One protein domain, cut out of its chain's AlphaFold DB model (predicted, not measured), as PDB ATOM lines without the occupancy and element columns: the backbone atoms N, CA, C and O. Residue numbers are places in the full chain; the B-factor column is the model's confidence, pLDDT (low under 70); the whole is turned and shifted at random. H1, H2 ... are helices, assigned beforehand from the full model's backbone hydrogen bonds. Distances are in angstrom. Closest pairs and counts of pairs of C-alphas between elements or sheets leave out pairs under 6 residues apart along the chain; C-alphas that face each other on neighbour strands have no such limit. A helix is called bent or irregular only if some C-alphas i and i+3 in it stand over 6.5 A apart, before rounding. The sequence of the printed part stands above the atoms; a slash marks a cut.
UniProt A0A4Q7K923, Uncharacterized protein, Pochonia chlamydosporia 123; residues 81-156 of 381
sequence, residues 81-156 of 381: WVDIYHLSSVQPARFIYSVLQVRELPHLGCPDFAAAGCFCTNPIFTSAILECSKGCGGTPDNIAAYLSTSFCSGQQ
ATOM      1  N   TRP A  81      35.970 115.748  97.860       32.09
ATOM      2  CA  TRP A  81      35.782 114.394  97.303       32.09
ATOM      3  C   TRP A  81      36.263 114.234  95.858       32.09
ATOM      4  O   TRP A  81      36.528 113.112  95.425       32.09
ATOM      5  N   VAL A  82      36.407 115.339  95.121       40.66
ATOM      6  CA  VAL A  82      36.895 115.318  93.734       40.66
ATOM      7  C   VAL A  82      38.347 114.839  93.676       40.66
ATOM      8  O   VAL A  82      38.677 114.083  92.768       40.66
ATOM      9  N   ASP A  83      39.167 115.160  94.679       34.06
ATOM     10  CA  ASP A  83      40.587 114.791  94.699       34.06
ATOM     11  C   ASP A  83      40.812 113.298  94.997       34.06
ATOM     12  O   ASP A  83      41.633 112.647  94.354       34.06
ATOM     13  N   ILE A  84      40.016 112.696  95.889       34.31
ATOM     14  CA  ILE A  84      40.149 111.274  96.261       34.31
ATOM     15  C   ILE A  84      39.648 110.349  95.137       34.31
ATOM     16  O   ILE A  84      40.270 109.326  94.839       34.31
ATOM     17  N   TYR A  85      38.558 110.724  94.455       31.78
ATOM     18  CA  TYR A  85      38.055 109.980  93.292       31.78
ATOM     19  C   TYR A  85      38.983 110.104  92.072       31.78
ATOM     20  O   TYR A  85      39.110 109.152  91.297       31.78
ATOM     21  N   HIS A  86      39.669 111.243  91.913       33.53
ATOM     22  CA  HIS A  86      40.669 111.417  90.858       33.53
ATOM     23  C   HIS A  86      41.935 110.587  91.103       33.53
ATOM     24  O   HIS A  86      42.526 110.109  90.139       33.53
ATOM     25  N   LEU A  87      42.344 110.361  92.355       32.84
ATOM     26  CA  LEU A  87      43.544 109.567  92.643       32.84
ATOM     27  C   LEU A  87      43.329 108.054  92.468       32.84
ATOM     28  O   LEU A  87      44.195 107.387  91.912       32.84
ATOM     29  N   SER A  88      42.186 107.496  92.886       41.88
ATOM     30  CA  SER A  88      42.043 106.029  92.985       41.88
ATOM     31  C   SER A  88      41.595 105.313  91.702       41.88
ATOM     32  O   SER A  88      41.838 104.116  91.582       41.88
ATOM     33  N   SER A  89      40.929 105.992  90.758       41.09
ATOM     34  CA  SER A  89      40.399 105.350  89.535       41.09
ATOM     35  C   SER A  89      40.985 105.904  88.235       41.09
ATOM     36  O   SER A  89      40.894 105.245  87.203       41.09
ATOM     37  N   VAL A  90      41.576 107.105  88.256       49.25
ATOM     38  CA  VAL A  90      42.082 107.776  87.043       49.25
ATOM     39  C   VAL A  90      43.573 107.498  86.819       49.25
ATOM     40  O   VAL A  90      44.045 107.619  85.687       49.25
ATOM     41  N   GLN A  91      44.310 107.068  87.849       54.59
ATOM     42  CA  GLN A  91      45.736 106.763  87.725       54.59
ATOM     43  C   GLN A  91      46.073 105.682  86.686       54.59
ATOM     44  O   GLN A  91      46.911 105.979  85.840       54.59
ATOM     45  N   PRO A  92      45.441 104.489  86.642       58.84
ATOM     46  CA  PRO A  92      45.863 103.459  85.691       58.84
ATOM     47  C   PRO A  92      45.557 103.847  84.240       58.84
ATOM     48  O   PRO A  92      46.372 103.611  83.356       58.84
ATOM     49  N   ALA A  93      44.425 104.513  83.982       59.38
ATOM     50  CA  ALA A  93      44.086 104.975  82.637       59.38
ATOM     51  C   ALA A  93      45.030 106.089  82.163       59.38
ATOM     52  O   ALA A  93      45.550 106.020  81.052       59.38
ATOM     53  N   ARG A  94      45.306 107.097  83.005       64.38
ATOM     54  CA  ARG A  94      46.261 108.162  82.654       64.38
ATOM     55  C   ARG A  94      47.683 107.641  82.513       64.38
ATOM     56  O   ARG A  94      48.373 108.078  81.604       64.38
ATOM     57  N   PHE A  95      48.079 106.680  83.340       69.62
ATOM     58  CA  PHE A  95      49.360 105.994  83.229       69.62
ATOM     59  C   PHE A  95      49.507 105.287  81.877       69.62
ATOM     60  O   PHE A  95      50.499 105.501  81.189       69.62
ATOM     61  N   ILE A  96      48.489 104.541  81.434       70.00
ATOM     62  CA  ILE A  96      48.498 103.888  80.115       70.00
ATOM     63  C   ILE A  96      48.604 104.926  78.987       70.00
ATOM     64  O   ILE A  96      49.409 104.746  78.078       70.00
ATOM     65  N   TYR A  97      47.868 106.040  79.062       72.44
ATOM     66  CA  TYR A  97      47.976 107.122  78.071       72.44
ATOM     67  C   TYR A  97      49.358 107.788  78.052       72.44
ATOM     68  O   TYR A  97      49.881 108.063  76.975       72.44
ATOM     69  N   SER A  98      49.971 108.024  79.215       68.56
ATOM     70  CA  SER A  98      51.320 108.591  79.309       68.56
ATOM     71  C   SER A  98      52.382 107.635  78.763       68.56
ATOM     72  O   SER A  98      53.261 108.066  78.025       68.56
ATOM     73  N   VAL A  99      52.274 106.333  79.045       70.50
ATOM     74  CA  VAL A  99      53.172 105.308  78.481       70.50
ATOM     75  C   VAL A  99      53.019 105.215  76.960       70.50
ATOM     76  O   VAL A  99      54.018 105.125  76.249       70.50
ATOM     77  N   LEU A 100      51.785 105.298  76.456       71.44
ATOM     78  CA  LEU A 100      51.479 105.277  75.022       71.44
ATOM     79  C   LEU A 100      51.943 106.537  74.276       71.44
ATOM     80  O   LEU A 100      52.190 106.459  73.078       71.44
ATOM     81  N   GLN A 101      52.064 107.687  74.946       69.25
ATOM     82  CA  GLN A 101      52.577 108.917  74.329       69.25
ATOM     83  C   GLN A 101      54.105 108.968  74.242       69.25
ATOM     84  O   GLN A 101      54.632 109.617  73.344       69.25
ATOM     85  N   VAL A 102      54.819 108.329  75.175       58.06
ATOM     86  CA  VAL A 102      56.284 108.461  75.284       58.06
ATOM     87  C   VAL A 102      57.030 107.515  74.343       58.06
ATOM     88  O   VAL A 102      58.167 107.800  73.974       58.06
ATOM     89  N   ARG A 103      56.422 106.396  73.931       61.47
ATOM     90  CA  ARG A 103      57.054 105.467  72.988       61.47
ATOM     91  C   ARG A 103      56.441 105.616  71.608       61.47
ATOM     92  O   ARG A 103      55.239 105.437  71.439       61.47
ATOM     93  N   GLU A 104      57.285 105.924  70.628       66.62
ATOM     94  CA  GLU A 104      56.913 105.942  69.218       66.62
ATOM     95  C   GLU A 104      56.233 104.615  68.848       66.62
ATOM     96  O   GLU A 104      56.842 103.542  68.843       66.62
ATOM     97  N   LEU A 105      54.940 104.700  68.541       61.03
ATOM     98  CA  LEU A 105      54.077 103.569  68.213       61.03
ATOM     99  C   LEU A 105      54.552 102.622  67.102       61.03
ATOM    100  O   LEU A 105      54.204 101.441  67.200       61.03
ATOM    101  N   PRO A 106      55.318 103.050  66.075       72.31
ATOM    102  CA  PRO A 106      55.724 102.154  64.995       72.31
ATOM    103  C   PRO A 106      56.495 100.928  65.494       72.31
ATOM    104  O   PRO A 106      56.394  99.850  64.912       72.31
ATOM    105  N   HIS A 107      57.219 101.058  66.609       79.12
ATOM    106  CA  HIS A 107      58.033  99.975  67.156       79.12
ATOM    107  C   HIS A 107      57.227  98.838  67.788       79.12
ATOM    108  O   HIS A 107      57.774  97.758  68.010       79.12
ATOM    109  N   LEU A 108      55.937  99.044  68.065       84.62
ATOM    110  CA  LEU A 108      55.086  98.017  68.663       84.62
ATOM    111  C   LEU A 108      54.401  97.129  67.613       84.62
ATOM    112  O   LEU A 108      53.700  96.193  67.989       84.62
ATOM    113  N   GLY A 109      54.585  97.384  66.313       90.31
ATOM    114  CA  GLY A 109      54.034  96.537  65.245       90.31
ATOM    115  C   GLY A 109      52.503  96.434  65.232       90.31
ATOM    116  O   GLY A 109      51.955  95.578  64.542       90.31
ATOM    117  N   CYS A 110      51.809  97.285  65.993       93.25
ATOM    118  CA  CYS A 110      50.356  97.374  66.001       93.25
ATOM    119  C   CYS A 110      49.921  98.520  65.081       93.25
ATOM    120  O   CYS A 110      50.486  99.609  65.185       93.25
ATOM    121  N   PRO A 111      48.937  98.295  64.195       87.75
ATOM    122  CA  PRO A 111      48.578  99.261  63.159       87.75
ATOM    123  C   PRO A 111      47.990 100.553  63.735       87.75
ATOM    124  O   PRO A 111      48.249 101.616  63.190       87.75
ATOM    125  N   ASP A 112      47.257 100.469  64.852       86.38
ATOM    126  CA  ASP A 112      46.554 101.606  65.451       86.38
ATOM    127  C   ASP A 112      46.396 101.468  66.971       86.38
ATOM    128  O   ASP A 112      46.304 100.362  67.508       86.38
ATOM    129  N   PHE A 113      46.227 102.602  67.661       78.62
ATOM    130  CA  PHE A 113      45.867 102.670  69.089       78.62
ATOM    131  C   PHE A 113      44.543 101.967  69.425       78.62
ATOM    132  O   PHE A 113      44.331 101.548  70.561       78.62
ATOM    133  N   ALA A 114      43.643 101.850  68.447       83.00
ATOM    134  CA  ALA A 114      42.358 101.181  68.612       83.00
ATOM    135  C   ALA A 114      42.492  99.648  68.671       83.00
ATOM    136  O   ALA A 114      41.585  98.970  69.153       83.00
ATOM    137  N   ALA A 115      43.625  99.090  68.231       89.69
ATOM    138  CA  ALA A 115      43.886  97.657  68.238       89.69
ATOM    139  C   ALA A 115      44.357  97.175  69.622       89.69
ATOM    140  O   ALA A 115      45.425  96.578  69.753       89.69
ATOM    141  N   ALA A 116      43.553  97.402  70.666       88.31
ATOM    142  CA  ALA A 116      43.851  96.974  72.038       88.31
ATOM    143  C   ALA A 116      44.186  95.469  72.130       88.31
ATOM    144  O   ALA A 116      45.083  95.084  72.878       88.31
ATOM    145  N   GLY A 117      43.568  94.632  71.286       93.06
ATOM    146  CA  GLY A 117      43.935  93.218  71.148       93.06
ATOM    147  C   GLY A 117      45.386  92.977  70.702       93.06
ATOM    148  O   GLY A 117      46.039  92.086  71.240       93.06
ATOM    149  N   CYS A 118      45.927  93.792  69.791       94.69
ATOM    150  CA  CYS A 118      47.318  93.677  69.339       94.69
ATOM    151  C   CYS A 118      48.310  94.011  70.466       94.69
ATOM    152  O   CYS A 118      49.273  93.274  70.689       94.69
ATOM    153  N   PHE A 119      48.030  95.061  71.247       94.00
ATOM    154  CA  PHE A 119      48.853  95.433  72.402       94.00
ATOM    155  C   PHE A 119      48.867  94.346  73.482       94.00
ATOM    156  O   PHE A 119      49.908  94.086  74.077       94.00
ATOM    157  N   CYS A 120      47.742  93.661  73.689       94.69
ATOM    158  CA  CYS A 120      47.645  92.540  74.625       94.69
ATOM    159  C   CYS A 120      48.468  91.315  74.208       94.69
ATOM    160  O   CYS A 120      48.912  90.556  75.068       94.69
ATOM    161  N   THR A 121      48.688  91.119  72.907       94.00
ATOM    162  CA  THR A 121      49.525  90.026  72.388       94.00
ATOM    163  C   THR A 121      51.003  90.385  72.273       94.00
ATOM    164  O   THR A 121      51.830  89.488  72.123       94.00
ATOM    165  N   ASN A 122      51.360  91.672  72.345       94.06
ATOM    166  CA  ASN A 122      52.740  92.105  72.176       94.06
ATOM    167  C   ASN A 122      53.497  92.117  73.527       94.06
ATOM    168  O   ASN A 122      53.200  92.949  74.389       94.06
ATOM    169  N   PRO A 123      54.526  91.267  73.718       92.50
ATOM    170  CA  PRO A 123      55.299  91.227  74.963       92.50
ATOM    171  C   PRO A 123      56.111  92.509  75.223       92.50
ATOM    172  O   PRO A 123      56.461  92.807  76.366       92.50
ATOM    173  N   ILE A 124      56.408  93.295  74.184       93.25
ATOM    174  CA  ILE A 124      57.116  94.579  74.301       93.25
ATOM    175  C   ILE A 124      56.227  95.609  75.010       93.25
ATOM    176  O   ILE A 124      56.709  96.405  75.813       93.25
ATOM    177  N   PHE A 125      54.915  95.573  74.765       92.75
ATOM    178  CA  PHE A 125      53.969  96.476  75.415       92.75
ATOM    179  C   PHE A 125      53.856  96.188  76.915       92.75
ATOM    180  O   PHE A 125      54.000  97.092  77.738       92.75
ATOM    181  N   THR A 126      53.651  94.923  77.284       90.88
ATOM    182  CA  THR A 126      53.523  94.529  78.693       90.88
ATOM    183  C   THR A 126      54.808  94.797  79.469       90.88
ATOM    184  O   THR A 126      54.747  95.375  80.555       90.88
ATOM    185  N   SER A 127      55.974  94.476  78.900       92.38
ATOM    186  CA  SER A 127      57.272  94.778  79.521       92.38
ATOM    187  C   SER A 127      57.529  96.280  79.684       92.38
ATOM    188  O   SER A 127      58.009  96.686  80.740       92.38
ATOM    189  N   ALA A 128      57.138  97.120  78.721       91.88
ATOM    190  CA  ALA A 128      57.265  98.576  78.839       91.88
ATOM    191  C   ALA A 128      56.372  99.166  79.947       91.88
ATOM    192  O   ALA A 128      56.807 100.053  80.685       91.88
ATOM    193  N   ILE A 129      55.144  98.660  80.112       93.50
ATOM    194  CA  ILE A 129      54.251  99.079  81.208       93.50
ATOM    195  C   ILE A 129      54.834  98.665  82.564       93.50
ATOM    196  O   ILE A 129      54.837  99.465  83.498       93.50
ATOM    197  N   LEU A 130      55.360  97.442  82.657       91.81
ATOM    198  CA  LEU A 130      56.041  96.917  83.845       91.81
ATOM    199  C   LEU A 130      57.315  97.698  84.193       91.81
ATOM    200  O   LEU A 130      57.648  97.864  85.363       91.81
ATOM    201  N   GLU A 131      58.049  98.174  83.194       93.00
ATOM    202  CA  GLU A 131      59.226  99.015  83.403       93.00
ATOM    203  C   GLU A 131      58.825 100.399  83.917       93.00
ATOM    204  O   GLU A 131      59.373 100.873  84.913       93.00
ATOM    205  N   CYS A 132      57.809 101.011  83.307       92.44
ATOM    206  CA  CYS A 132      57.302 102.308  83.738       92.44
ATOM    207  C   CYS A 132      56.701 102.244  85.151       92.44
ATOM    208  O   CYS A 132      56.831 103.182  85.939       92.44
ATOM    209  N   SER A 133      56.100 101.112  85.526       93.94
ATOM    210  CA  SER A 133      55.437 100.990  86.820       93.94
ATOM    211  C   SER A 133      56.379 100.928  88.006       93.94
ATOM    212  O   SER A 133      55.976 101.288  89.114       93.94
ATOM    213  N   LYS A 134      57.634 100.523  87.780       89.94
ATOM    214  CA  LYS A 134      58.681 100.568  88.807       89.94
ATOM    215  C   LYS A 134      58.882 101.990  89.333       89.94
ATOM    216  O   LYS A 134      59.134 102.155  90.521       89.94
ATOM    217  N   GLY A 135      58.698 103.007  88.485       90.19
ATOM    218  CA  GLY A 135      58.764 104.418  88.881       90.19
ATOM    219  C   GLY A 135      57.524 104.926  89.626       90.19
ATOM    220  O   GLY A 135      57.598 105.939  90.313       90.19
ATOM    221  N   CYS A 136      56.391 104.226  89.526       89.69
ATOM    222  CA  CYS A 136      55.115 104.644  90.118       89.69
ATOM    223  C   CYS A 136      54.731 103.858  91.382       89.69
ATOM    224  O   CYS A 136      53.611 104.001  91.867       89.69
ATOM    225  N   GLY A 137      55.624 103.011  91.907       89.62
ATOM    226  CA  GLY A 137      55.362 102.206  93.106       89.62
ATOM    227  C   GLY A 137      54.332 101.087  92.907       89.62
ATOM    228  O   GLY A 137      53.845 100.517  93.882       89.62
ATOM    229  N   GLY A 138      53.986 100.759  91.660       91.31
ATOM    230  CA  GLY A 138      53.094  99.646  91.349       91.31
ATOM    231  C   GLY A 138      53.843  98.317  91.388       91.31
ATOM    232  O   GLY A 138      54.897  98.180  90.763       91.31
ATOM    233  N   THR A 139      53.298  97.319  92.090       93.06
ATOM    234  CA  THR A 139      53.850  95.961  92.039       93.06
ATOM    235  C   THR A 139      53.586  95.334  90.665       93.06
ATOM    236  O   THR A 139      52.508  95.538  90.092       93.06
ATOM    237  N   PRO A 140      54.544  94.562  90.124       89.38
ATOM    238  CA  PRO A 140      54.404  93.928  88.815       89.38
ATOM    239  C   PRO A 140      53.161  93.030  88.739       89.38
ATOM    240  O   PRO A 140      52.460  93.040  87.729       89.38
ATOM    241  N   ASP A 141      52.830  92.340  89.833       93.75
ATOM    242  CA  ASP A 141      51.688  91.426  89.907       93.75
ATOM    243  C   ASP A 141      50.341  92.149  89.795       93.75
ATOM    244  O   ASP A 141      49.461  91.700  89.065       93.75
ATOM    245  N   ASN A 142      50.182  93.306  90.449       92.06
ATOM    246  CA  ASN A 142      48.937  94.080  90.378       92.06
ATOM    247  C   ASN A 142      48.685  94.622  88.970       92.06
ATOM    248  O   ASN A 142      47.542  94.732  88.530       92.06
ATOM    249  N   ILE A 143      49.754  94.955  88.254       94.12
ATOM    250  CA  ILE A 143      49.669  95.529  86.912       94.12
ATOM    251  C   ILE A 143      49.454  94.439  85.877       94.12
ATOM    252  O   ILE A 143      48.615  94.609  84.996       94.12
ATOM    253  N   ALA A 144      50.127  93.300  86.017       92.25
ATOM    254  CA  ALA A 144      49.853  92.118  85.212       92.25
ATOM    255  C   ALA A 144      48.406  91.630  85.411       92.25
ATOM    256  O   ALA A 144      47.704  91.351  84.434       92.25
ATOM    257  N   ALA A 145      47.923  91.604  86.658       93.50
ATOM    258  CA  ALA A 145      46.531  91.297  86.969       93.50
ATOM    259  C   ALA A 145      45.586  92.305  86.302       93.50
ATOM    260  O   ALA A 145      44.712  91.900  85.549       93.50
ATOM    261  N   TYR A 146      45.808  93.613  86.466       93.69
ATOM    262  CA  TYR A 146      44.961  94.639  85.850       93.69
ATOM    263  C   TYR A 146      44.949  94.573  84.315       93.69
ATOM    264  O   TYR A 146      43.886  94.667  83.695       93.69
ATOM    265  N   LEU A 147      46.111  94.390  83.686       94.06
ATOM    266  CA  LEU A 147      46.208  94.264  82.233       94.06
ATOM    267  C   LEU A 147      45.436  93.040  81.739       94.06
ATOM    268  O   LEU A 147      44.664  93.158  80.793       94.06
ATOM    269  N   SER A 148      45.573  91.893  82.403       92.44
ATOM    270  CA  SER A 148      44.881  90.664  82.002       92.44
ATOM    271  C   SER A 148      43.372  90.703  82.271       92.44
ATOM    272  O   SER A 148      42.591  90.340  81.392       92.44
ATOM    273  N   THR A 149      42.932  91.182  83.438       93.62
ATOM    274  CA  THR A 149      41.515  91.141  83.837       93.62
ATOM    275  C   THR A 149      40.687  92.314  83.342       93.62
ATOM    276  O   THR A 149      39.472  92.170  83.235       93.62
ATOM    277  N   SER A 150      41.303  93.468  83.073       93.00
ATOM    278  CA  SER A 150      40.567  94.713  82.811       93.00
ATOM    279  C   SER A 150      40.875  95.316  81.446       93.00
ATOM    280  O   SER A 150      39.962  95.807  80.791       93.00
ATOM    281  N   PHE A 151      42.136  95.293  81.006       91.88
ATOM    282  CA  PHE A 151      42.521  95.886  79.717       91.88
ATOM    283  C   PHE A 151      42.361  94.898  78.554       91.88
ATOM    284  O   PHE A 151      41.797  95.235  77.516       91.88
ATOM    285  N   CYS A 152      42.813  93.659  78.747       94.25
ATOM    286  CA  CYS A 152      42.766  92.601  77.738       94.25
ATOM    287  C   CYS A 152      41.499  91.743  77.820       94.25
ATOM    288  O   CYS A 152      41.153  91.049  76.864       94.25
ATOM    289  N   SER A 153      40.768  91.816  78.932       91.12
ATOM    290  CA  SER A 153      39.478  91.147  79.087       91.12
ATOM    291  C   SER A 153      38.431  91.804  78.187       91.12
ATOM    292  O   SER A 153      38.054  92.957  78.379       91.12
ATOM    293  N   GLY A 154      37.983  91.078  77.163       83.56
ATOM    294  CA  GLY A 154      36.995  91.552  76.187       83.56
ATOM    295  C   GLY A 154      37.585  91.968  74.841       83.56
ATOM    296  O   GLY A 154      36.849  92.049  73.860       83.56
ATOM    297  N   GLN A 155      38.907  92.117  74.750       83.62
ATOM    298  CA  GLN A 155      39.607  92.211  73.474       83.62
ATOM    299  C   GLN A 155      39.813  90.793  72.937       83.62
ATOM    300  O   GLN A 155      40.921  90.259  72.940       83.62
ATOM    301  N   GLN A 156      38.729  90.135  72.512       63.81
ATOM    302  CA  GLN A 156      38.895  88.969  71.649       63.81
ATOM    303  C   GLN A 156      39.620  89.474  70.413       63.81
ATOM    304  O   GLN A 156      39.092  90.341  69.718       63.81
TER     305      GLN A 156
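What this domain is: This is residues 81 to 156 of the 381 residues of an uncharacterized protein of Pochonia chlamydosporia 123 (UniProt A0A4Q7K923). What is the overall shape? A body of short, crossed helices has one arm: H1b and H5 both cross H4 at steep angles, H3 makes a corner with H4, and residues 81 to 90 of H1 stick out. The small H2 lies at the end of the body far from that arm. What is it made of? The 76 printed residues include five named helices, H1 to H5 in chain order, and no named strand; the class is all helix. The whole is compact, with a radius of gyration of the C-alphas of 12.8 A, and spans 40 by 26 by 23 A, the arm adding to its length.

How they stand to each other: How does the first helix run? H1, residues 81 to 102, was assigned as one helix by its hydrogen bonds but is bent: C-alphas 89 and 92 are 6.9 A apart. Its arms H1a, residues 81 to 89, and H1b, residues 92 to 102, stand at a steep tilt of 66 degrees. What do H2, residues 105 to 108, and H3, residues 116 to 121, meet? They are close but not clearly touching, with closest C-alphas Leu 108 and Phe 119 at 7.7 A. What touches the hub, H4, residues 123 to 134? H1b touches its residues 128 to 132 alone, closest at the C-alphas of Val 99 and Ile 129, 6.9 A, opposite ways at a steep tilt of 69 degrees, only just short of perpendicular. H3 and H4 only just touch, only at the corner, with 3 pairs of C-alphas within 8 A, the closest Phe 119 and Phe 125 at 6.0 A. H5, residues 140 to 151, touches it with residues 140 to 144 alone, closest at the C-alphas of Leu 130 and Pro 140, 6.0 A, opposite ways at a steep tilt of 53 degrees. Are the backbones helical throughout? Every O i to N i+4 pair is within hydrogen-bond range in H1b, H3 and H5, against 4 of 5 in H1a and 7 of 8 in H4; H2 is too short for such a pair.

Where its parts are: Where does H1 begin? C-alpha 81 is at (35.782, 114.394, 97.303); H1a is 12.8 A long and H1b 15.6 A. How long are the later helices? H4 is 17.0 A long and H5 15.1 A, and H5 ends with C-alpha 151 at (42.521, 95.886, 79.717).

The domain as a whole: Is it unbroken? The printed part has no cut, and no link is long. Where is confidence low? The mean pLDDT of the printed part is 78.1, and H1a has a mean of 36.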